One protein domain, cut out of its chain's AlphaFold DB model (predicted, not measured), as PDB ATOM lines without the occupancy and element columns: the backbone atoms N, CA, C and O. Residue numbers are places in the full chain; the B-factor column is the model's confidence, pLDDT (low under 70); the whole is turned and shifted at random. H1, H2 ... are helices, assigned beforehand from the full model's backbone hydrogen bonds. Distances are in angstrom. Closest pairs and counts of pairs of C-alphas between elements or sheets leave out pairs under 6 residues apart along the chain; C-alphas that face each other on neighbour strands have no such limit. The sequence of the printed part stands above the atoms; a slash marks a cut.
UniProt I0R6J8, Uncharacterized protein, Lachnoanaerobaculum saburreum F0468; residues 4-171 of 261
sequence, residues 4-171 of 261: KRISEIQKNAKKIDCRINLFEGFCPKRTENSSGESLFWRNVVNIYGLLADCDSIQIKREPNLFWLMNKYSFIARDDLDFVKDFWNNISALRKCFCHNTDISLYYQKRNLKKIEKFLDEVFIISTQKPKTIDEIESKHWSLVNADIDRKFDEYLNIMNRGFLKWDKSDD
ATOM      1  N   LYS A   4     -45.918  -4.084 -31.006       85.06
ATOM      2  CA  LYS A   4     -47.392  -4.101 -31.055       85.06
ATOM      3  C   LYS A   4     -47.993  -4.818 -29.847       85.06
ATOM      4  O   LYS A   4     -48.887  -4.286 -29.197       85.06
ATOM      5  N   ARG A   5     -47.451  -5.990 -29.508       87.62
ATOM      6  CA  ARG A   5     -47.914  -6.799 -28.375       87.62
ATOM      7  C   ARG A   5     -47.661  -6.114 -27.036       87.62
ATOM      8  O   ARG A   5     -48.515  -6.152 -26.158       87.62
ATOM      9  N   ILE A   6     -46.524  -5.432 -26.898       88.75
ATOM     10  CA  ILE A   6     -46.227  -4.598 -25.725       88.75
ATOM     11  C   ILE A   6     -47.291  -3.498 -25.575       88.75
ATOM     12  O   ILE A   6     -47.849  -3.336 -24.492       88.75
ATOM     13  N   SER A   7     -47.643  -2.798 -26.658       89.38
ATOM     14  CA  SER A   7     -48.693  -1.770 -26.625       89.38
ATOM     15  C   SER A   7     -50.079  -2.327 -26.283       89.38
ATOM     16  O   SER A   7     -50.847  -1.681 -25.569       89.38
ATOM     17  N   GLU A   8     -50.414  -3.531 -26.747       91.31
ATOM     18  CA  GLU A   8     -51.660  -4.211 -26.373       91.31
ATOM     19  C   GLU A   8     -51.704  -4.550 -24.879       91.31
ATOM     20  O   GLU A   8     -52.718  -4.303 -24.222       91.31
ATOM     21  N   ILE A   9     -50.595  -5.042 -24.325       93.38
ATOM     22  CA  ILE A   9     -50.460  -5.318 -22.891       93.38
ATOM     23  C   ILE A   9     -50.608  -4.028 -22.079       93.38
ATOM     24  O   ILE A   9     -51.384  -4.003 -21.126       93.38
ATOM     25  N   GLN A  10     -49.952  -2.936 -22.485       91.62
ATOM     26  CA  GLN A  10     -50.111  -1.625 -21.840       91.62
ATOM     27  C   GLN A  10     -51.566  -1.151 -21.867       91.62
ATOM     28  O   GLN A  10     -52.070  -0.619 -20.879       91.62
ATOM     29  N   LYS A  11     -52.268  -1.359 -22.987       92.12
ATOM     30  CA  LYS A  11     -53.690  -1.028 -23.095       92.12
ATOM     31  C   LYS A  11     -54.533  -1.868 -22.137       92.12
ATOM     32  O   LYS A  11     -55.450  -1.327 -21.531       92.12
ATOM     33  N   ASN A  12     -54.245  -3.160 -21.997       94.50
ATOM     34  CA  ASN A  12     -54.970  -4.033 -21.073       94.50
ATOM     35  C   ASN A  12     -54.692  -3.677 -19.606       94.50
ATOM     36  O   ASN A  12     -55.637  -3.603 -18.832       94.50
ATOM     37  N   ALA A  13     -53.448  -3.347 -19.251       94.56
ATOM     38  CA  ALA A  13     -53.109  -2.822 -17.929       94.56
ATOM     39  C   ALA A  13     -53.887  -1.531 -17.611       94.56
ATOM     40  O   ALA A  13     -54.535  -1.433 -16.573       94.56
ATOM     41  N   LYS A  14     -53.939  -0.581 -18.555       93.12
ATOM     42  CA  LYS A  14     -54.662   0.692 -18.383       93.12
ATOM     43  C   LYS A  14     -56.186   0.562 -18.324       93.12
ATOM     44  O   LYS A  14     -56.837   1.472 -17.822       93.12
ATOM     45  N   LYS A  15     -56.767  -0.528 -18.841       93.56
ATOM     46  CA  LYS A  15     -58.200  -0.828 -18.657       93.56
ATOM     47  C   LYS A  15     -58.523  -1.214 -17.218       93.56
ATOM     48  O   LYS A  15     -59.616  -0.909 -16.756       93.56
ATOM     49  N   ILE A  16     -57.585  -1.877 -16.543       95.62
ATOM     50  CA  ILE A  16     -57.715  -2.218 -15.128       95.62
ATOM     51  C   ILE A  16     -57.633  -0.932 -14.316       95.62
ATOM     52  O   ILE A  16     -58.551  -0.631 -13.559       95.62
ATOM     53  N   ASP A  17     -56.543  -0.181 -14.499       95.25
ATOM     54  CA  ASP A  17     -56.313   1.089 -13.825       95.25
ATOM     55  C   ASP A  17     -55.216   1.908 -14.526       95.25
ATOM     56  O   ASP A  17     -54.190   1.369 -14.947       95.25
ATOM     57  N   CYS A  18     -55.390   3.230 -14.636       91.81
ATOM     58  CA  CYS A  18     -54.420   4.101 -15.308       91.81
ATOM     59  C   CYS A  18     -53.070   4.212 -14.579       91.81
ATOM     60  O   CYS A  18     -52.084   4.622 -15.197       91.81
ATOM     61  N   ARG A  19     -53.017   3.832 -13.297       93.38
ATOM     62  CA  ARG A  19     -51.822   3.830 -12.438       93.38
ATOM     63  C   ARG A  19     -50.963   2.573 -12.625       93.38
ATOM     64  O   ARG A  19     -49.847   2.509 -12.113       93.38
ATOM     65  N   ILE A  20     -51.438   1.582 -13.382       92.94
ATOM     66  CA  ILE A  20     -50.628   0.437 -13.819       92.94
ATOM     67  C   ILE A  20     -49.903   0.837 -15.111       92.94
ATOM     68  O   ILE A  20     -50.330   0.523 -16.225       92.94
ATOM     69  N   ASN A  21     -48.818   1.596 -14.956       86.06
ATOM     70  CA  ASN A  21     -48.005   2.087 -16.066       86.06
ATOM     71  C   ASN A  21     -46.772   1.191 -16.247       86.06
ATOM     72  O   ASN A  21     -45.900   1.166 -15.387       86.06
ATOM     73  N   LEU A  22     -46.726   0.447 -17.354       87.94
ATOM     74  CA  LEU A  22     -45.686  -0.549 -17.625       87.94
ATOM     75  C   LEU A  22     -44.842  -0.168 -18.832       87.94
ATOM     76  O   LEU A  22     -45.352   0.429 -19.786       87.94
ATOM     77  N   PHE A  23     -43.591  -0.632 -18.840       86.12
ATOM     78  CA  PHE A  23     -42.655  -0.488 -19.967       86.12
ATOM     79  C   PHE A  23     -42.372   0.965 -20.357       86.12
ATOM     80  O   PHE A  23     -42.088   1.289 -21.514       86.12
ATOM     81  N   GLU A  24     -42.493   1.863 -19.393       79.94
ATOM     82  CA  GLU A  24     -42.233   3.268 -19.613       79.94
ATOM     83  C   GLU A  24     -40.754   3.530 -19.909       79.94
ATOM     84  O   GLU A  24     -39.861   2.896 -19.353       79.94
ATOM     85  N   GLY A  25     -40.487   4.464 -20.826       76.06
ATOM     86  CA  GLY A  25     -39.120   4.806 -21.220       76.06
ATOM     87  C   GLY A  25     -38.409   3.701 -22.004       76.06
ATOM     88  O   GLY A  25     -37.214   3.821 -22.277       76.06
ATOM     89  N   PHE A  26     -39.118   2.637 -22.395       85.81
ATOM     90  CA  PHE A  26     -38.514   1.547 -23.137       85.81
ATOM     91  C   PHE A  26     -38.130   1.958 -24.559       85.81
ATOM     92  O   PHE A  26     -38.974   2.138 -25.436       85.81
ATOM     93  N   CYS A  27     -36.821   2.061 -24.785       84.81
ATOM     94  CA  CYS A  27     -36.229   2.419 -26.067       84.81
ATOM     95  C   CYS A  27     -35.310   1.281 -26.548       84.81
ATOM     96  O   CYS A  27     -34.125   1.247 -26.200       84.81
ATOM     97  N   PRO A  28     -35.833   0.305 -27.312       87.94
ATOM     98  CA  PRO A  28     -35.038  -0.832 -27.751       87.94
ATOM     99  C   PRO A  28     -33.979  -0.443 -28.776       87.94
ATOM    100  O   PRO A  28     -34.200   0.365 -29.682       87.94
ATOM    101  N   LYS A  29     -32.834  -1.119 -28.707       88.25
ATOM    102  CA  LYS A  29     -31.840  -1.112 -29.778       88.25
ATOM    103  C   LYS A  29     -32.448  -1.734 -31.036       88.25
ATOM    104  O   LYS A  29     -33.080  -2.787 -30.973       88.25
ATOM    105  N   ARG A  30     -32.185  -1.104 -32.179       88.50
ATOM    106  CA  ARG A  30     -32.566  -1.585 -33.516       88.50
ATOM    107  C   ARG A  30     -32.011  -2.982 -33.798       88.50
ATOM    108  O   ARG A  30     -30.860  -3.264 -33.443       88.50
ATOM    109  N   THR A  31     -32.813  -3.819 -34.451       89.31
ATOM    110  CA  THR A  31     -32.481  -5.219 -34.777       89.31
ATOM    111  C   THR A  31     -32.603  -5.539 -36.267       89.31
ATOM    112  O   THR A  31     -32.245  -6.641 -36.659       89.31
ATOM    113  N   GLU A  32     -33.079  -4.612 -37.107       85.25
ATOM    114  CA  GLU A  32     -33.459  -4.882 -38.506       85.25
ATOM    115  C   GLU A  32     -32.293  -5.382 -39.377       85.25
ATOM    116  O   GLU A  32     -32.509  -6.159 -40.300       85.25
ATOM    117  N   ASN A  33     -31.059  -4.991 -39.046       88.62
ATOM    118  CA  ASN A  33     -29.849  -5.342 -39.800       88.62
ATOM    119  C   ASN A  33     -28.918  -6.295 -39.030       88.62
ATOM    120  O   ASN A  33     -27.713  -6.311 -39.264       88.62
ATOM    121  N   SER A  34     -29.429  -7.008 -38.024       90.12
ATOM    122  CA  SER A  34     -28.628  -7.904 -37.181       90.12
ATOM    123  C   SER A  34     -29.032  -9.355 -37.399       90.12
ATOM    124  O   SER A  34     -30.214  -9.668 -37.487       90.12
ATOM    125  N   SER A  35     -28.049 -10.251 -37.441       92.88
ATOM    126  CA  SER A  35     -28.250 -11.694 -37.588       92.88
ATOM    127  C   SER A  35     -27.285 -12.473 -36.694       92.88
ATOM    128  O   SER A  35     -26.324 -11.912 -36.161       92.88
ATOM    129  N   GLY A  36     -27.544 -13.773 -36.534       94.12
ATOM    130  CA  GLY A  36     -26.673 -14.673 -35.783       94.12
ATOM    131  C   GLY A  36     -26.462 -14.220 -34.335       94.12
ATOM    132  O   GLY A  36     -27.407 -13.816 -33.655       94.12
ATOM    133  N   GLU A  37     -25.211 -14.250 -33.887       94.38
ATOM    134  CA  GLU A  37     -24.796 -13.799 -32.555       94.38
ATOM    135  C   GLU A  37     -25.163 -12.332 -32.267       94.38
ATOM    136  O   GLU A  37     -25.646 -11.992 -31.188       94.38
ATOM    137  N   SER A  38     -24.973 -11.440 -33.246       93.19
ATOM    138  CA  SER A  38     -25.235 -10.007 -33.065       93.19
ATOM    139  C   SER A  38     -26.706  -9.737 -32.738       93.19
ATOM    140  O   SER A  38     -27.020  -8.903 -31.883       93.19
ATOM    141  N   LEU A  39     -27.616 -10.465 -33.394       94.38
ATOM    142  CA  LEU A  39     -29.048 -10.397 -33.101       94.38
ATOM    143  C   LEU A  39     -29.354 -10.911 -31.692       94.38
ATOM    144  O   LEU A  39     -30.054 -10.231 -30.942       94.38
ATOM    145  N   PHE A  40     -28.774 -12.054 -31.322       94.31
ATOM    146  CA  PHE A  40     -28.974 -12.680 -30.015       94.31
ATOM    147  C   PHE A  40     -28.633 -11.711 -28.886       94.31
ATOM    148  O   PHE A  40     -29.446 -11.442 -28.000       94.31
ATOM    149  N   TRP A  41     -27.461 -11.095 -28.973       93.50
ATOM    150  CA  TRP A  41     -26.997 -10.153 -27.973       93.50
ATOM    151  C   TRP A  41     -27.821  -8.867 -27.909       93.50
ATOM    152  O   TRP A  41     -28.090  -8.359 -26.817       93.50
ATOM    153  N   ARG A  42     -28.298  -8.362 -29.051       93.56
ATOM    154  CA  ARG A  42     -29.244  -7.235 -29.073       93.56
ATOM    155  C   ARG A  42     -30.568  -7.595 -28.413       93.56
ATOM    156  O   ARG A  42     -31.082  -6.784 -27.646       93.56
ATOM    157  N   ASN A  43     -31.087  -8.797 -28.656       94.12
ATOM    158  CA  ASN A  43     -32.300  -9.288 -28.014       94.12
ATOM    159  C   ASN A  43     -32.116  -9.409 -26.496       94.12
ATOM    160  O   ASN A  43     -32.925  -8.857 -25.754       94.12
ATOM    161  N   VAL A  44     -31.023 -10.019 -26.024       94.44
ATOM    162  CA  VAL A  44     -30.700 -10.107 -24.585       94.44
ATOM    163  C   VAL A  44     -30.664  -8.723 -23.939       94.44
ATOM    164  O   VAL A  44     -31.276  -8.519 -22.892       94.44
ATOM    165  N   VAL A  45     -29.983  -7.753 -24.557       93.12
ATOM    166  CA  VAL A  45     -29.888  -6.386 -24.018       93.12
ATOM    167  C   VAL A  45     -31.245  -5.683 -24.015       93.12
ATOM    168  O   VAL A  45     -31.579  -5.036 -23.026       93.12
ATOM    169  N   ASN A  46     -32.035  -5.817 -25.080       93.56
ATOM    170  CA  ASN A  46     -33.361  -5.209 -25.161       93.56
ATOM    171  C   ASN A  46     -34.325  -5.795 -24.125       93.56
ATOM    172  O   ASN A  46     -35.013  -5.042 -23.440       93.56
ATOM    173  N   ILE A  47     -34.352  -7.122 -23.976       94.31
ATOM    174  CA  ILE A  47     -35.197  -7.797 -22.986       94.31
ATOM    175  C   ILE A  47     -34.732  -7.430 -21.576       94.31
ATOM    176  O   ILE A  47     -35.554  -7.088 -20.736       94.31
ATOM    177  N   TYR A  48     -33.422  -7.421 -21.310       93.69
ATOM    178  CA  TYR A  48     -32.909  -6.973 -20.017       93.69
ATOM    179  C   TYR A  48     -33.341  -5.533 -19.711       93.69
ATOM    180  O   TYR A  48     -33.869  -5.282 -18.633       93.69
ATOM    181  N   GLY A  49     -33.177  -4.608 -20.664       91.50
ATOM    182  CA  GLY A  49     -33.580  -3.211 -20.494       91.50
ATOM    183  C   GLY A  49     -35.068  -3.074 -20.163       91.50
ATOM    184  O   GLY A  49     -35.423  -2.366 -19.225       91.50
ATOM    185  N   LEU A  50     -35.924  -3.830 -20.856       90.56
ATOM    186  CA  LEU A  50     -37.363  -3.875 -20.584       90.56
ATOM    187  C   LEU A  50     -37.675  -4.313 -19.146       90.56
ATOM    188  O   LEU A  50     -38.477  -3.678 -18.470       90.56
ATOM    189  N   LEU A  51     -37.045  -5.403 -18.698       90.25
ATOM    190  CA  LEU A  51     -37.367  -6.088 -17.441       90.25
ATOM    191  C   LEU A  51     -36.677  -5.492 -16.204       90.25
ATOM    192  O   LEU A  51     -37.102  -5.739 -15.076       90.25
ATOM    193  N   ALA A  52     -35.571  -4.774 -16.398       87.31
ATOM    194  CA  ALA A  52     -34.661  -4.391 -15.322       87.31
ATOM    195  C   ALA A  52     -34.466  -2.888 -15.184       87.31
ATOM    196  O   ALA A  52     -34.376  -2.408 -14.051       87.31
ATOM    197  N   ASP A  53     -34.344  -2.192 -16.315       83.00
ATOM    198  CA  ASP A  53     -33.931  -0.791 -16.360       83.00
ATOM    199  C   ASP A  53     -35.162   0.115 -16.477       83.00
ATOM    200  O   ASP A  53     -35.267   1.110 -15.769       83.00
ATOM    201  N   CYS A  54     -36.130  -0.265 -17.314       80.31
ATOM    202  CA  CYS A  54     -37.371   0.486 -17.500       80.31
ATOM    203  C   CYS A  54     -38.397   0.217 -16.396       80.31
ATOM    204  O   CYS A  54     -39.103   1.130 -15.974       80.31
ATOM    205  N   ASP A  55     -38.508  -1.034 -15.942       79.31
ATOM    206  CA  ASP A  55     -39.601  -1.425 -15.055       79.31
ATOM    207  C   ASP A  55     -39.226  -2.593 -14.134       79.31
ATOM    208  O   ASP A  55     -39.720  -3.720 -14.224       79.31
ATOM    209  N   SER A  56     -38.293  -2.314 -13.220       83.38
ATOM    210  CA  SER A  56     -37.741  -3.328 -12.316       83.38
ATOM    211  C   SER A  56     -38.776  -4.000 -11.402       83.38
ATOM    212  O   SER A  56     -38.522  -5.103 -10.909       83.38
ATOM    213  N   ILE A  57     -39.937  -3.375 -11.168       88.62
ATOM    214  CA  ILE A  57     -40.995  -3.947 -10.328       88.62
ATOM    215  C   ILE A  57     -41.800  -5.035 -11.048       88.62
ATOM    216  O   ILE A  57     -42.506  -5.806 -10.400       88.62
ATOM    217  N   GLN A  58     -41.654  -5.170 -12.371       87.44
ATOM    218  CA  GLN A  58     -42.266  -6.282 -13.090       87.44
ATOM    219  C   GLN A  58     -41.721  -7.623 -12.620       87.44
ATOM    220  O   GLN A  58     -42.507  -8.536 -12.402       87.44
ATOM    221  N   ILE A  59     -40.397  -7.754 -12.465       89.81
ATOM    222  CA  ILE A  59     -39.779  -9.057 -12.161       89.81
ATOM    223  C   ILE A  59     -38.473  -9.011 -11.354       89.81
ATOM    224  O   ILE A  59     -38.108  -9.996 -10.718       89.81
ATOM    225  N   LYS A  60     -37.728  -7.899 -11.370       87.88
ATOM    226  CA  LYS A  60     -36.401  -7.827 -10.734       87.88
ATOM    227  C   LYS A  60     -36.480  -7.628  -9.217       87.88
ATOM    228  O   LYS A  60     -35.604  -8.121  -8.508       87.88
ATOM    229  N   ARG A  61     -37.470  -6.876  -8.727       86.25
ATOM    230  CA  ARG A  61     -37.692  -6.617  -7.292       86.25
ATOM    231  C   ARG A  61     -38.608  -7.678  -6.675       86.25
ATOM    232  O   ARG A  61     -39.268  -8.411  -7.396       86.25
ATOM    233  N   GLU A  62     -38.635  -7.778  -5.352       85.81
ATOM    234  CA  GLU A  62     -39.582  -8.632  -4.622       85.81
ATOM    235  C   GLU A  62     -40.219  -7.808  -3.486       85.81
ATOM    236  O   GLU A  62     -39.472  -7.149  -2.754       85.81
ATOM    237  N   PRO A  63     -41.558  -7.825  -3.327       89.94
ATOM    238  CA  PRO A  63     -42.539  -8.437  -4.237       89.94
ATOM    239  C   PRO A  63     -42.566  -7.756  -5.627       89.94
ATOM    240  O   PRO A  63     -42.161  -6.602  -5.770       89.94
ATOM    241  N   ASN A  64     -43.032  -8.469  -6.657       93.44
ATOM    242  CA  ASN A  64     -43.183  -7.967  -8.037       93.44
ATOM    243  C   ASN A  64     -44.559  -8.268  -8.649       93.44
ATOM    244  O   ASN A  64     -45.370  -8.992  -8.076       93.44
ATOM    245  N   LEU A  65     -44.806  -7.722  -9.843       95.44
ATOM    246  CA  LEU A  65     -46.056  -7.889 -10.585       95.44
ATOM    247  C   LEU A  65     -46.474  -9.360 -10.754       95.44
ATOM    248  O   LEU A  65     -47.642  -9.681 -10.545       95.44
ATOM    249  N   PHE A  66     -45.558 -10.264 -11.119       96.38
ATOM    250  CA  PHE A  66     -45.917 -11.678 -11.307       96.38
ATOM    251  C   PHE A  66     -46.203 -12.380  -9.981       96.38
ATOM    252  O   PHE A  66     -47.109 -13.209  -9.920       96.38
ATOM    253  N   TRP A  67     -45.490 -12.028  -8.908       96.50
ATOM    254  CA  TRP A  67     -45.840 -12.483  -7.564       96.50
ATOM    255  C   TRP A  67     -47.258 -12.037  -7.183       96.50
ATOM    256  O   TRP A  67     -48.052 -12.862  -6.738       96.50
ATOM    257  N   LEU A  68     -47.604 -10.771  -7.442       97.12
ATOM    258  CA  LEU A  68     -48.937 -10.225  -7.180       97.12
ATOM    259  C   LEU A  68     -50.008 -10.969  -7.994       97.12
ATOM    260  O   LEU A  68     -51.002 -11.436  -7.444       97.12
ATOM    261  N   MET A  69     -49.776 -11.156  -9.295       97.38
ATOM    262  CA  MET A  69     -50.678 -11.917 -10.163       97.38
ATOM    263  C   MET A  69     -50.852 -13.367  -9.702       97.38
ATOM    264  O   MET A  69     -51.950 -13.911  -9.795       97.38
ATOM    265  N   ASN A  70     -49.795 -14.015  -9.208       97.69
ATOM    266  CA  ASN A  70     -49.885 -15.381  -8.704       97.69
ATOM    267  C   ASN A  70     -50.627 -15.453  -7.361       97.69
ATOM    268  O   ASN A  70     -51.470 -16.331  -7.194       97.69
ATOM    269  N   LYS A  71     -50.382 -14.503  -6.445       97.25
ATOM    270  CA  LYS A  71     -51.076 -14.386  -5.151       97.25
ATOM    271  C   LYS A  71     -52.598 -14.367  -5.322       97.25
ATOM    272  O   LYS A  71     -53.302 -15.045  -4.581       97.25
ATOM    273  N   TYR A  72     -53.087 -13.651  -6.334       97.44
ATOM    274  CA  TYR A  72     -54.513 -13.557  -6.667       97.44
ATOM    275  C   TYR A  72     -54.974 -14.568  -7.732       97.44
ATOM    276  O   TYR A  72     -56.058 -14.442  -8.293       97.44
ATOM    277  N   SER A  73     -54.175 -15.603  -8.021       97.25
ATOM    278  CA  SER A  73     -54.510 -16.678  -8.976       97.25
ATOM    279  C   SER A  73     -54.810 -16.208 -10.413       97.25
ATOM    280  O   SER A  73     -55.467 -16.902 -11.199       97.25
ATOM    281  N   PHE A  74     -54.294 -15.041 -10.806       98.00
ATOM    282  CA  PHE A  74     -54.378 -14.543 -12.181       98.00
ATOM    283  C   PHE A  74     -53.431 -15.303 -13.114       98.00
ATOM    284  O   PHE A  74     -53.737 -15.483 -14.291       98.00
ATOM    285  N   ILE A  75     -52.329 -15.826 -12.581       98.06
ATOM    286  CA  ILE A  75     -51.411 -16.734 -13.283       98.06
ATOM    287  C   ILE A  75     -51.151 -17.983 -12.437       98.06
ATOM    288  O   ILE A  75     -51.257 -17.944 -11.207       98.06
ATOM    289  N   ALA A  76     -50.802 -19.090 -13.090       98.06
ATOM    290  CA  ALA A  76     -50.446 -20.325 -12.400       98.06
ATOM    291  C   ALA A  76     -49.077 -20.212 -11.707       98.06
ATOM    292  O   ALA A  76     -48.287 -19.309 -11.980       98.06
ATOM    293  N   ARG A  77     -48.769 -21.157 -10.813       97.25
ATOM    294  CA  ARG A  77     -47.427 -21.252 -10.220       97.25
ATOM    295  C   ARG A  77     -46.364 -21.533 -11.286       97.25
ATOM    296  O   ARG A  77     -45.333 -20.875 -11.285       97.25
ATOM    297  N   ASP A  78     -46.661 -22.426 -12.224       98.19
ATOM    298  CA  ASP A  78     -45.753 -22.764 -13.325       98.19
ATOM    299  C   ASP A  78     -45.471 -21.551 -14.227       98.19
ATOM    300  O   ASP A  78     -44.348 -21.381 -14.698       98.19
ATOM    301  N   ASP A  79     -46.457 -20.661 -14.409       98.25
ATOM    302  CA  ASP A  79     -46.267 -19.388 -15.114       98.25
ATOM    303  C   ASP A  79     -45.254 -18.494 -14.371       98.25
ATOM    304  O   ASP A  79     -44.354 -17.916 -14.981       98.25
ATOM    305  N   LEU A  80     -45.384 -18.381 -13.043       96.88
ATOM    306  CA  LEU A  80     -44.460 -17.606 -12.210       96.88
ATOM    307  C   LEU A  80     -43.042 -18.192 -12.248       96.88
ATOM    308  O   LEU A  80     -42.073 -17.440 -12.378       96.88
ATOM    309  N   ASP A  81     -42.919 -19.514 -12.143       97.06
ATOM    310  CA  ASP A  81     -41.633 -20.214 -12.175       97.06
ATOM    311  C   ASP A  81     -40.958 -20.053 -13.548       97.06
ATOM    312  O   ASP A  81     -39.778 -19.699 -13.612       97.06
ATOM    313  N   PHE A  82     -41.718 -20.165 -14.645       97.44
ATOM    314  CA  PHE A  82     -41.229 -19.875 -15.995       97.44
ATOM    315  C   PHE A  82     -40.696 -18.443 -16.116       97.44
ATOM    316  O   PHE A  82     -39.590 -18.229 -16.613       97.44
ATOM    317  N   VAL A  83     -41.464 -17.450 -15.658       96.88
ATOM    318  CA  VAL A  83     -41.070 -16.039 -15.755       96.88
ATOM    319  C   VAL A  83     -39.799 -15.763 -14.946       96.88
ATOM    320  O   VAL A  83     -38.902 -15.059 -15.423       96.88
ATOM    321  N   LYS A  84     -39.684 -16.351 -13.749       95.19
ATOM    322  CA  LYS A  84     -38.478 -16.259 -12.914       95.19
ATOM    323  C   LYS A  84     -37.267 -16.888 -13.594       95.19
ATOM    324  O   LYS A  84     -36.196 -16.277 -13.604       95.19
ATOM    325  N   ASP A  85     -37.418 -18.073 -14.172       94.94
ATOM    326  CA  ASP A  85     -36.338 -18.755 -14.886       94.94
ATOM    327  C   ASP A  85     -35.916 -17.987 -16.142       94.94
ATOM    328  O   ASP A  85     -34.722 -17.779 -16.374       94.94
ATOM    329  N   PHE A  86     -36.874 -17.459 -16.903       96.00
ATOM    330  CA  PHE A  86     -36.593 -16.627 -18.066       96.00
ATOM    331  C   PHE A  86     -35.822 -15.353 -17.693       96.00
ATOM    332  O   PHE A  86     -34.772 -15.074 -18.279       96.00
ATOM    333  N   TRP A  87     -36.267 -14.616 -16.670       95.31
ATOM    334  CA  TRP A  87     -35.538 -13.452 -16.157       95.31
ATOM    335  C   TRP A  87     -34.125 -13.822 -15.682       95.31
ATOM    336  O   TRP A  87     -33.154 -13.130 -15.996       95.31
ATOM    337  N   ASN A  88     -33.981 -14.939 -14.964       93.12
ATOM    338  CA  ASN A  88     -32.685 -15.424 -14.500       93.12
ATOM    339  C   ASN A  88     -31.724 -15.731 -15.654       93.12
ATOM    340  O   ASN A  88     -30.537 -15.410 -15.538       93.12
ATOM    341  N   ASN A  89     -32.228 -16.308 -16.746       93.62
ATOM    342  CA  ASN A  89     -31.455 -16.578 -17.954       93.62
ATOM    343  C   ASN A  89     -31.007 -15.270 -18.619       93.62
ATOM    344  O   ASN A  89     -29.812 -15.076 -18.833       93.62
ATOM    345  N   ILE A  90     -31.924 -14.322 -18.849       95.06
ATOM    346  CA  ILE A  90     -31.596 -13.011 -19.435       95.06
ATOM    347  C   ILE A  90     -30.592 -12.238 -18.566       95.06
ATOM    348  O   ILE A  90     -29.623 -11.680 -19.081       95.06
ATOM    349  N   SER A  91     -30.767 -12.241 -17.241       92.62
ATOM    350  CA  SER A  91     -29.843 -11.600 -16.298       92.62
ATOM    351  C   SER A  91     -28.448 -12.232 -16.330       92.62
ATOM    352  O   SER A  91     -27.449 -11.514 -16.273       92.62
ATOM    353  N   ALA A  92     -28.356 -13.564 -16.426       90.69
ATOM    354  CA  ALA A  92     -27.080 -14.270 -16.525       90.69
ATOM    355  C   ALA A  92     -26.374 -13.975 -17.857       90.69
ATOM    356  O   ALA A  92     -25.207 -13.589 -17.846       90.69
ATOM    357  N   LEU A  93     -27.102 -14.058 -18.973       91.69
ATOM    358  CA  LEU A  93     -26.598 -13.727 -20.308       91.69
ATOM    359  C   LEU A  93     -26.112 -12.274 -20.381       91.69
ATOM    360  O   LEU A  93     -25.028 -12.001 -20.888       91.69
ATOM    361  N   ARG A  94     -26.853 -11.321 -19.800       90.62
ATOM    362  CA  ARG A  94     -26.447  -9.908 -19.771       90.62
ATOM    363  C   ARG A  94     -25.141  -9.675 -19.000       90.62
ATOM    364  O   ARG A  94     -24.405  -8.747 -19.342       90.62
ATOM    365  N   LYS A  95     -24.857 -10.489 -17.977       87.31
ATOM    366  CA  LYS A  95     -23.637 -10.400 -17.157       87.31
ATOM    367  C   LYS A  95     -22.392 -10.942 -17.860       87.31
ATOM    368  O   LYS A  95     -21.301 -10.541 -17.473       87.31
ATOM    369  N   CYS A  96     -22.530 -11.765 -18.903       79.81
ATOM    370  CA  CYS A  96     -21.393 -12.221 -19.717       79.81
ATOM    371  C   CYS A  96     -20.578 -11.068 -20.311       79.81
ATOM    372  O   CYS A  96     -19.372 -11.192 -20.471       79.81
ATOM    373  N   PHE A  97     -21.226  -9.940 -20.603       67.62
ATOM    374  CA  PHE A  97     -20.580  -8.761 -21.181       67.62
ATOM    375  C   PHE A  97     -19.774  -7.915 -20.193       67.62
ATOM    376  O   PHE A  97     -19.115  -6.965 -20.609       67.62
ATOM    377  N   CYS A  98     -19.891  -8.149 -18.885       61.91
ATOM    378  CA  CYS A  98     -19.238  -7.290 -17.904       61.91
ATOM    379  C   CYS A  98     -17.741  -7.624 -17.830       61.91
ATOM    380  O   CYS A  98     -17.364  -8.742 -17.489       61.91
ATOM    381  N   HIS A  99     -16.892  -6.640 -18.137       48.81
ATOM    382  CA  HIS A  99     -15.438  -6.743 -18.035       48.81
ATOM    383  C   HIS A  99     -15.046  -7.104 -16.593       48.81
ATOM    384  O   HIS A  99     -15.316  -6.314 -15.691       48.81
ATOM    385  N   ASN A 100     -14.477  -8.305 -16.411       54.34
ATOM    386  CA  ASN A 100     -13.964  -8.956 -15.183       54.34
ATOM    387  C   ASN A 100     -14.590 -10.340 -14.941       54.34
ATOM    388  O   ASN A 100     -15.065 -10.664 -13.853       54.34
ATOM    389  N   THR A 101     -14.563 -11.188 -15.967       61.75
ATOM    390  CA  THR A 101     -14.982 -12.590 -15.891       61.75
ATOM    391  C   THR A 101     -13.824 -13.477 -15.435       61.75
ATOM    392  O   THR A 101     -13.401 -14.375 -16.160       61.75
ATOM    393  N   ASP A 102     -13.286 -13.237 -14.238       72.50
ATOM    394  CA  ASP A 102     -12.385 -14.218 -13.631       72.50
ATOM    395  C   ASP A 102     -13.209 -15.451 -13.231       72.50
ATOM    396  O   ASP A 102     -14.009 -15.428 -12.289       72.50
ATOM    397  N   ILE A 103     -13.023 -16.541 -13.980       74.94
ATOM    398  CA  ILE A 103     -13.712 -17.817 -13.774       74.94
ATOM    399  C   ILE A 103     -13.373 -18.467 -12.430       74.94
ATOM    400  O   ILE A 103     -14.063 -19.400 -12.030       74.94
ATOM    401  N   SER A 104     -12.339 -18.004 -11.721       79.62
ATOM    402  CA  SER A 104     -12.014 -18.453 -10.368       79.62
ATOM    403  C   SER A 104     -13.060 -17.980  -9.346       79.62
ATOM    404  O   SER A 104     -13.339 -18.697  -8.373       79.62
ATOM    405  N   LEU A 105     -13.707 -16.838  -9.612       81.62
ATOM    406  CA  LEU A 105     -14.641 -16.177  -8.709       81.62
ATOM    407  C   LEU A 105     -15.963 -16.941  -8.585       81.62
ATOM    408  O   LEU A 105     -16.569 -17.383  -9.563       81.62
ATOM    409  N   TYR A 106     -16.464 -17.035  -7.351       83.25
ATOM    410  CA  TYR A 106     -17.679 -17.783  -7.016       83.25
ATOM    411  C   TYR A 106     -18.904 -17.359  -7.846       83.25
ATOM    412  O   TYR A 106     -19.599 -18.203  -8.419       83.25
ATOM    413  N   TYR A 107     -19.162 -16.050  -7.950       81.69
ATOM    414  CA  TYR A 107     -20.323 -15.538  -8.684       81.69
ATOM    415  C   TYR A 107     -20.204 -15.743 -10.195       81.69
ATOM    416  O   TYR A 107     -21.217 -15.997 -10.848       81.69
ATOM    417  N   GLN A 108     -18.984 -15.723 -10.736       82.62
ATOM    418  CA  GLN A 108     -18.757 -16.004 -12.148       82.62
ATOM    419  C   GLN A 108     -19.009 -17.480 -12.464       82.62
ATOM    420  O   GLN A 108     -19.765 -17.782 -13.385       82.62
ATOM    421  N   LYS A 109     -18.502 -18.404 -11.635       84.62
ATOM    422  CA  LYS A 109     -18.812 -19.844 -11.744       84.62
ATOM    423  C   LYS A 109     -20.317 -20.110 -11.700       84.62
ATOM    424  O   LYS A 109     -20.834 -20.903 -12.483       84.62
ATOM    425  N   ARG A 110     -21.039 -19.441 -10.794       85.56
ATOM    426  CA  ARG A 110     -22.498 -19.580 -10.682       85.56
ATOM    427  C   ARG A 110     -23.225 -19.069 -11.929       85.56
ATOM    428  O   ARG A 110     -24.203 -19.691 -12.334       85.56
ATOM    429  N   ASN A 111     -22.769 -17.970 -12.531       85.88
ATOM    430  CA  ASN A 111     -23.337 -17.461 -13.782       85.88
ATOM    431  C   ASN A 111     -23.075 -18.418 -14.953       85.88
ATOM    432  O   ASN A 111     -24.009 -18.713 -15.690       85.88
ATOM    433  N   LEU A 112     -21.859 -18.964 -15.076       86.88
ATOM    434  CA  LEU A 112     -21.522 -19.950 -16.112       86.88
ATOM    435  C   LEU A 112     -22.414 -21.193 -16.043       86.88
ATOM    436  O   LEU A 112     -22.955 -21.599 -17.062       86.88
ATOM    437  N   LYS A 113     -22.691 -21.718 -14.843       89.12
ATOM    438  CA  LYS A 113     -23.644 -22.832 -14.673       89.12
ATOM    439  C   LYS A 113     -25.064 -22.503 -15.142       89.12
ATOM    440  O   LYS A 113     -25.770 -23.381 -15.622       89.12
ATOM    441  N   LYS A 114     -25.514 -21.251 -14.981       90.38
ATOM    442  CA  LYS A 114     -26.829 -20.825 -15.492       90.38
ATOM    443  C   LYS A 114     -26.847 -20.788 -17.018       90.38
ATOM    444  O   LYS A 114     -27.848 -21.164 -17.613       90.38
ATOM    445  N   ILE A 115     -25.751 -20.349 -17.630       90.94
ATOM    446  CA  ILE A 115     -25.596 -20.313 -19.087       90.94
ATOM    447  C   ILE A 115     -25.545 -21.732 -19.647       90.94
ATOM    448  O   ILE A 115     -26.264 -22.015 -20.594       90.94
ATOM    449  N   GLU A 116     -24.783 -22.627 -19.020       92.25
ATOM    450  CA  GLU A 116     -24.741 -24.047 -19.383       92.25
ATOM    451  C   GLU A 116     -26.148 -24.663 -19.328       92.25
ATOM    452  O   GLU A 116     -26.598 -25.228 -20.317       92.25
ATOM    453  N   LYS A 117     -26.910 -24.432 -18.244       92.94
ATOM    454  CA  LYS A 117     -28.315 -24.877 -18.150       92.94
ATOM    455  C   LYS A 117     -29.188 -24.299 -19.275       92.94
ATOM    456  O   LYS A 117     -29.984 -25.019 -19.867       92.94
ATOM    457  N   PHE A 118     -29.054 -23.004 -19.572       93.75
ATOM    458  CA  PHE A 118     -29.785 -22.373 -20.673       93.75
ATOM    459  C   PHE A 118     -29.457 -23.036 -22.019       93.75
ATOM    460  O   PHE A 118     -30.367 -23.340 -22.787       93.75
ATOM    461  N   LEU A 119     -28.181 -23.307 -22.299       93.81
ATOM    462  CA  LEU A 119     -27.758 -23.980 -23.527       93.81
ATOM    463  C   LEU A 119     -28.243 -25.433 -23.567       93.81
ATOM    464  O   LEU A 119     -28.698 -25.893 -24.612       93.81
ATOM    465  N   ASP A 120     -28.254 -26.129 -22.432       93.12
ATOM    466  CA  ASP A 120     -28.792 -27.483 -22.335       93.12
ATOM    467  C   ASP A 120     -30.269 -27.572 -22.734       93.12
ATOM    468  O   ASP A 120     -30.669 -28.557 -23.371       93.12
ATOM    469  N   GLU A 121     -31.055 -26.551 -22.375       92.25
ATOM    470  CA  GLU A 121     -32.463 -26.397 -22.753       92.25
ATOM    471  C   GLU A 121     -32.625 -26.062 -24.241       92.25
ATOM    472  O   GLU A 121     -33.476 -26.646 -24.910       92.25
ATOM    473  N   VAL A 122     -31.811 -25.144 -24.776       93.69
ATOM    474  CA  VAL A 122     -31.861 -24.745 -26.195       93.69
ATOM    475  C   VAL A 122     -31.493 -25.918 -27.107       93.69
ATOM    476  O   VAL A 122     -32.158 -26.178 -28.108       93.69
ATOM    477  N   PHE A 123     -30.444 -26.658 -26.749       93.69
ATOM    478  CA  PHE A 123     -29.894 -27.764 -27.528       93.69
ATOM    479  C   PHE A 123     -30.406 -29.126 -27.042       93.69
ATOM    480  O   PHE A 123     -29.663 -30.105 -27.052       93.69
ATOM    481  N   ILE A 124     -31.674 -29.217 -26.624       90.38
ATOM    482  CA  ILE A 124     -32.230 -30.409 -25.960       90.38
ATOM    483  C   ILE A 124     -32.036 -31.713 -26.750       90.38
ATOM    484  O   ILE A 124     -31.740 -32.744 -26.151       90.38
ATOM    485  N   ILE A 125     -32.138 -31.653 -28.082       85.94
ATOM    486  CA  ILE A 125     -31.996 -32.806 -28.987       85.94
ATOM    487  C   ILE A 125     -30.554 -33.061 -29.457       85.94
ATOM    488  O   ILE A 125     -30.312 -34.051 -30.144       85.94
ATOM    489  N   SER A 126     -29.599 -32.181 -29.138       86.06
ATOM    490  CA  SER A 126     -28.210 -32.337 -29.583       86.06
ATOM    491  C   SER A 126     -27.446 -33.303 -28.678       86.06
ATOM    492  O   SER A 126     -27.521 -33.216 -27.452       86.06
ATOM    493  N   THR A 127     -26.654 -34.190 -29.284       80.69
ATOM    494  CA  THR A 127     -25.725 -35.084 -28.573       80.69
ATOM    495  C   THR A 127     -24.443 -34.376 -28.137       80.69
ATOM    496  O   THR A 127     -23.799 -34.809 -27.187       80.69
ATOM    497  N   GLN A 128     -24.084 -33.272 -28.801       84.94
ATOM    498  CA  GLN A 128     -22.985 -32.385 -28.419       84.94
ATOM    499  C   GLN A 128     -23.555 -30.990 -28.172       84.94
ATOM    500  O   GLN A 128     -23.998 -30.312 -29.102       84.94
ATOM    501  N   LYS A 129     -23.613 -30.594 -26.900       91.00
ATOM    502  CA  LYS A 129     -24.196 -29.322 -26.473       91.00
ATOM    503  C   LYS A 129     -23.082 -28.332 -26.130       91.00
ATOM    504  O   LYS A 129     -22.180 -28.715 -25.380       91.00
ATOM    505  N   PRO A 130     -23.136 -27.090 -26.642       91.50
ATOM    506  CA  PRO A 130     -22.248 -26.028 -26.185       91.50
ATOM    507  C   PRO A 130     -22.437 -25.801 -24.682       91.50
ATOM    508  O   PRO A 130     -23.570 -25.710 -24.210       91.50
ATOM    509  N   LYS A 131     -21.343 -25.689 -23.931       89.00
ATOM    510  CA  LYS A 131     -21.360 -25.350 -22.497       89.00
ATOM    511  C   LYS A 131     -21.194 -23.862 -22.250       89.00
ATOM    512  O   LYS A 131     -21.602 -23.345 -21.209       89.00
ATOM    513  N   THR A 132     -20.590 -23.168 -23.207       88.50
ATOM    514  CA  THR A 132     -20.352 -21.728 -23.168       88.50
ATOM    515  C   THR A 132     -20.909 -21.057 -24.418       88.50
ATOM    516  O   THR A 132     -21.181 -21.712 -25.424       88.50
ATOM    517  N   ILE A 133     -21.113 -19.738 -24.355       89.56
ATOM    518  CA  ILE A 133     -21.607 -18.976 -25.510       89.56
ATOM    519  C   ILE A 133     -20.589 -18.992 -26.661       89.56
ATOM    520  O   ILE A 133     -20.988 -19.095 -27.818       89.56
ATOM    521  N   ASP A 134     -19.293 -18.977 -26.342       87.50
ATOM    522  CA  ASP A 134     -18.202 -18.977 -27.326       87.50
ATOM    523  C   ASP A 134     -18.103 -20.299 -28.114       87.50
ATOM    524  O   ASP A 134     -17.538 -20.340 -29.204       87.50
ATOM    525  N   GLU A 135     -18.678 -21.387 -27.590       91.56
ATOM    526  CA  GLU A 135     -18.742 -22.697 -28.254       91.56
ATOM    527  C   GLU A 135     -19.890 -22.807 -29.277       91.56
ATOM    528  O   GLU A 135     -20.015 -23.823 -29.964       91.56
ATOM    529  N   ILE A 136     -20.757 -21.795 -29.395       91.81
ATOM    530  CA  ILE A 136     -21.896 -21.835 -30.319       91.81
ATOM    531  C   ILE A 136     -21.411 -21.607 -31.754       91.81
ATOM    532  O   ILE A 136     -21.028 -20.506 -32.151       91.81
ATOM    533  N   GLU A 137     -21.499 -22.649 -32.581       92.12
ATOM    534  CA  GLU A 137     -21.172 -22.527 -34.000       92.12
ATOM    535  C   GLU A 137     -22.130 -21.584 -34.745       92.12
ATOM    536  O   GLU A 137     -23.333 -21.531 -34.476       92.12
ATOM    537  N   SER A 138     -21.616 -20.926 -35.790       92.44
ATOM    538  CA  SER A 138     -22.366 -19.940 -36.587       92.44
ATOM    539  C   SER A 138     -23.734 -20.442 -37.078       92.44
ATOM    540  O   SER A 138     -24.710 -19.691 -37.090       92.44
ATOM    541  N   LYS A 139     -23.825 -21.729 -37.442       91.06
ATOM    542  CA  LYS A 139     -25.050 -22.375 -37.944       91.06
ATOM    543  C   LYS A 139     -26.153 -22.526 -36.888       91.06
ATOM    544  O   LYS A 139     -27.312 -22.712 -37.247       91.06
ATOM    545  N   HIS A 140     -25.807 -22.463 -35.603       93.88
ATOM    546  CA  HIS A 140     -26.724 -22.712 -34.494       93.88
ATOM    547  C   HIS A 140     -27.346 -21.445 -33.907       93.88
ATOM    548  O   HIS A 140     -28.320 -21.535 -33.163       93.88
ATOM    549  N   TRP A 141     -26.869 -20.256 -34.276       94.94
ATOM    550  CA  TRP A 141     -27.432 -19.010 -33.750       94.94
ATOM    551  C   TRP A 141     -28.905 -18.795 -34.091       94.94
ATOM    552  O   TRP A 141     -29.608 -18.137 -33.329       94.94
ATOM    553  N   SER A 142     -29.396 -19.329 -35.209       93.81
ATOM    554  CA  SER A 142     -30.823 -19.271 -35.547       93.81
ATOM    555  C   SER A 142     -31.684 -19.980 -34.497       93.81
ATOM    556  O   SER A 142     -32.713 -19.443 -34.097       93.81
ATOM    557  N   LEU A 143     -31.229 -21.133 -33.996       94.12
ATOM    558  CA  LEU A 143     -31.895 -21.894 -32.939       94.12
ATOM    559  C   LEU A 143     -31.922 -21.112 -31.621       94.12
ATOM    560  O   LEU A 143     -32.971 -20.989 -30.995       94.12
ATOM    561  N   VAL A 144     -30.780 -20.547 -31.223       94.75
ATOM    562  CA  VAL A 144     -30.654 -19.795 -29.965       94.75
ATOM    563  C   VAL A 144     -31.513 -18.525 -29.990       94.75
ATOM    564  O   VAL A 144     -32.207 -18.223 -29.019       94.75
ATOM    565  N   ASN A 145     -31.511 -17.797 -31.114       95.12
ATOM    566  CA  ASN A 145     -32.388 -16.642 -31.310       95.12
ATOM    567  C   ASN A 145     -33.866 -17.039 -31.224       95.12
ATOM    568  O   ASN A 145     -34.625 -16.394 -30.503       95.12
ATOM    569  N   ALA A 146     -34.256 -18.123 -31.904       94.06
ATOM    570  CA  ALA A 146     -35.632 -18.609 -31.889       94.06
ATOM    571  C   ALA A 146     -36.099 -19.015 -30.481       94.06
ATOM    572  O   ALA A 146     -37.244 -18.735 -30.126       94.06
ATOM    573  N   ASP A 147     -35.240 -19.630 -29.655       95.06
ATOM    574  CA  ASP A 147     -35.607 -19.968 -28.273       95.06
ATOM    575  C   ASP A 147     -35.826 -18.720 -27.409       95.06
ATOM    576  O   ASP A 147     -36.826 -18.654 -26.690       95.06
ATOM    577  N   ILE A 148     -34.948 -17.710 -27.500       95.00
ATOM    578  CA  ILE A 148     -35.139 -16.447 -26.772       95.00
ATOM    579  C   ILE A 148     -36.430 -15.757 -27.204       95.00
ATOM    580  O   ILE A 148     -37.204 -15.345 -26.339       95.00
ATOM    581  N   ASP A 149     -36.675 -15.644 -28.509       94.31
ATOM    582  CA  ASP A 149     -37.877 -14.985 -29.024       94.31
ATOM    583  C   ASP A 149     -39.142 -15.722 -28.562       94.31
ATOM    584  O   ASP A 149     -40.066 -15.097 -28.043       94.31
ATOM    585  N   ARG A 150     -39.149 -17.059 -28.636       95.50
ATOM    586  CA  ARG A 150     -40.250 -17.896 -28.139       95.50
ATOM    587  C   ARG A 150     -40.479 -17.714 -26.638       95.50
ATOM    588  O   ARG A 150     -41.624 -17.573 -26.209       95.50
ATOM    589  N   LYS A 151     -39.418 -17.741 -25.824       96.12
ATOM    590  CA  LYS A 151     -39.527 -17.563 -24.366       96.12
ATOM    591  C   LYS A 151     -40.009 -16.154 -24.011       96.12
ATOM    592  O   LYS A 151     -40.825 -16.002 -23.104       96.12
ATOM    593  N   PHE A 152     -39.562 -15.138 -24.748       95.56
ATOM    594  CA  PHE A 152     -40.042 -13.771 -24.582       95.56
ATOM    595  C   PHE A 152     -41.519 -13.625 -24.970       95.56
ATOM    596  O   PHE A 152     -42.283 -12.987 -24.249       95.56
ATOM    597  N   ASP A 153     -41.956 -14.256 -26.061       95.69
ATOM    598  CA  ASP A 153     -43.372 -14.284 -26.435       95.69
ATOM    599  C   ASP A 153     -44.231 -14.982 -25.373       95.69
ATOM    600  O   ASP A 153     -45.323 -14.496 -25.069       95.69
ATOM    601  N   GLU A 154     -43.746 -16.067 -24.757       96.88
ATOM    602  CA  GLU A 154     -44.468 -16.712 -23.654       96.88
ATOM    603  C   GLU A 154     -44.506 -15.842 -22.392       96.88
ATOM    604  O   GLU A 154     -45.546 -15.743 -21.745       96.88
ATOM    605  N   TYR A 155     -43.430 -15.118 -22.078       96.50
ATOM    606  CA  TYR A 155     -43.446 -14.117 -21.007       96.50
ATOM    607  C   TYR A 155     -44.552 -13.067 -21.235       96.50
ATOM    608  O   TYR A 155     -45.339 -12.769 -20.330       96.50
ATOM    609  N   LEU A 156     -44.670 -12.547 -22.463       95.62
ATOM    610  CA  LEU A 156     -45.725 -11.598 -22.829       95.62
ATOM    611  C   LEU A 156     -47.122 -12.245 -22.794       95.62
ATOM    612  O   LEU A 156     -48.086 -11.587 -22.395       95.62
ATOM    613  N   ASN A 157     -47.250 -13.525 -23.163       96.19
ATOM    614  CA  ASN A 157     -48.501 -14.281 -23.029       96.19
ATOM    615  C   ASN A 157     -48.962 -14.366 -21.584       96.19
ATOM    616  O   ASN A 157     -50.120 -14.058 -21.303       96.19
ATOM    617  N   ILE A 158     -48.071 -14.774 -20.682       97.50
ATOM    618  CA  ILE A 158     -48.366 -14.913 -19.256       97.50
ATOM    619  C   ILE A 158     -48.836 -13.574 -18.694       97.50
ATOM    620  O   ILE A 158     -49.896 -13.511 -18.071       97.50
ATOM    621  N   MET A 159     -48.101 -12.496 -18.979       95.81
ATOM    622  CA  MET A 159     -48.471 -11.156 -18.530       95.81
ATOM    623  C   MET A 159     -49.852 -10.740 -19.057       95.81
ATOM    624  O   MET A 159     -50.698 -10.271 -18.296       95.81
ATOM    625  N   ASN A 160     -50.118 -10.953 -20.349       96.38
ATOM    626  CA  ASN A 160     -51.408 -10.615 -20.944       96.38
ATOM    627  C   ASN A 160     -52.558 -11.451 -20.352       96.38
ATOM    628  O   ASN A 160     -53.610 -10.901 -20.033       96.38
ATOM    629  N   ARG A 161     -52.361 -12.765 -20.157       96.62
ATOM    630  CA  ARG A 161     -53.335 -13.639 -19.476       96.62
ATOM    631  C   ARG A 161     -53.631 -13.134 -18.063       96.62
ATOM    632  O   ARG A 161     -54.801 -13.059 -17.690       96.62
ATOM    633  N   GLY A 162     -52.589 -12.762 -17.319       97.44
ATOM    634  CA  GLY A 162     -52.699 -12.203 -15.974       97.44
ATOM    635  C   GLY A 162     -53.545 -10.933 -15.944       97.44
ATOM    636  O   GLY A 162     -54.502 -10.857 -15.178       97.44
ATOM    637  N   PHE A 163     -53.283  -9.975 -16.840       97.62
ATOM    638  CA  PHE A 163     -54.089  -8.754 -16.924       97.62
ATOM    639  C   PHE A 163     -55.537  -9.002 -17.339       97.62
ATOM    640  O   PHE A 163     -56.442  -8.416 -16.756       97.62
ATOM    641  N   LEU A 164     -55.790  -9.892 -18.300       96.81
ATOM    642  CA  LEU A 164     -57.162 -10.215 -18.706       96.81
ATOM    643  C   LEU A 164     -57.978 -10.855 -17.574       96.81
ATOM    644  O   LEU A 164     -59.191 -10.662 -17.518       96.81
ATOM    645  N   LYS A 165     -57.334 -11.623 -16.688       97.62
ATOM    646  CA  LYS A 165     -57.973 -12.182 -15.490       97.62
ATOM    647  C   LYS A 165     -58.151 -11.136 -14.394       97.62
ATOM    648  O   LYS A 165     -59.236 -11.064 -13.828       97.62
ATOM    649  N   TRP A 166     -57.146 -10.296 -14.149       97.69
ATOM    650  CA  TRP A 166     -57.249  -9.186 -13.198       97.69
ATOM    651  C   TRP A 166     -58.388  -8.229 -13.582       97.69
ATOM    652  O   TRP A 166     -59.214  -7.870 -12.748       97.69
ATOM    653  N   ASP A 167     -58.527  -7.890 -14.863       96.94
ATOM    654  CA  ASP A 167     -59.608  -7.022 -15.342       96.94
ATOM    655  C   ASP A 167     -61.018  -7.593 -15.094       96.94
ATOM    656  O   ASP A 167     -61.991  -6.847 -14.995       96.94
ATOM    657  N   LYS A 168     -61.146  -8.912 -14.956       96.19
ATOM    658  CA  LYS A 168     -62.422  -9.592 -14.695       96.19
ATOM    659  C   LYS A 168     -62.602 -10.011 -13.236       96.19
ATOM    660  O   LYS A 168     -63.595 -10.657 -12.927       96.19
ATOM    661  N   SER A 169     -61.637  -9.709 -12.372       96.69
ATOM    662  CA  SER A 169     -61.645 -10.123 -10.972       96.69
ATOM    663  C   SER A 169     -62.492  -9.184 -10.116       96.69
ATOM    664  O   SER A 169     -62.427  -7.963 -10.276       96.69
ATOM    665  N   ASP A 170     -63.217  -9.757  -9.155       95.69
ATOM    666  CA  ASP A 170     -63.934  -9.008  -8.119       95.69
ATOM    667  C   ASP A 170     -62.967  -8.278  -7.163       95.69
ATOM    668  O   ASP A 170     -63.297  -7.228  -6.615       95.69
ATOM    669  N   ASP A 171     -61.726  -8.762  -7.046       93.38
ATOM    670  CA  ASP A 171     -60.677  -8.188  -6.195       93.38
ATOM    671  C   ASP A 171     -59.960  -6.993  -6.842       93.38
ATOM    672  O   ASP A 171     -59.027  -6.440  -6.257       93.38
TER     673      ASP A 171
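This is residues 4 to 171 of the 261 residues of an uncharacterized protein of Lachnoanaerobaculum saburreum F0468 (UniProt I0R6J8). One long helix, H6, runs most of the length of the domain; H1 and H2 pack along it toward its opposite ends, and H4 slants across it and also packs on H2. Short H3 folds into a hairpin with H4, and H5 crosses the far end of H4. The printed part has 168 residues with six named helices, H1 to H6 in order, and no named strand: all helix. It is compact, with a radius of gyration of the C-alphas of 17.1 A and spans of 51 by 36 by 33 A.

Start at H1, residues 4 to 16, which touches the hub H6, residues 138 to 166, at a shallow tilt of 18 degrees; look at the closest C-alphas, Ile 9 and Asn 160, 5.7 A apart. Next, H2, residues 36 to 54, touches H6 at 26 degrees, shallow, the same way, closest at C-alphas 36 and 141, 4.8 A. H3, residues 65 to 71, forms a helical hairpin with H4, residues 77 to 95; C-alphas 66 and 80 are closest, 6.2 A. H4 touches H6 at a steep tilt of 43 degrees, closest at C-alphas 83 and 155, 6.1 A. H5, residues 106 to 122, touches H4, closest at C-alphas 92 and 111, 5.6 A. H1 and H5 are apart. Every O i to N i+4 pair is within hydrogen-bond range in H1, H3, H4 and H5; in H2 14 of 15 are, in H6 23 of 25.

Find C-alpha 4 at (-47.392, -4.101, -31.055), where H1 begins. H2 measures 26.0 A, H4 27.1 A and H5 24.8 A. H6 runs 43.4 A to C-alpha 166 at (-57.249, -9.186, -13.198).

The farthest C-alphas, Ser 104 and Asp 170, are 52.8 A apart. The printed part has no cut. The links H1 to H2 and H5 to H6 are long. Residues 97 to 101 have pLDDT under 70.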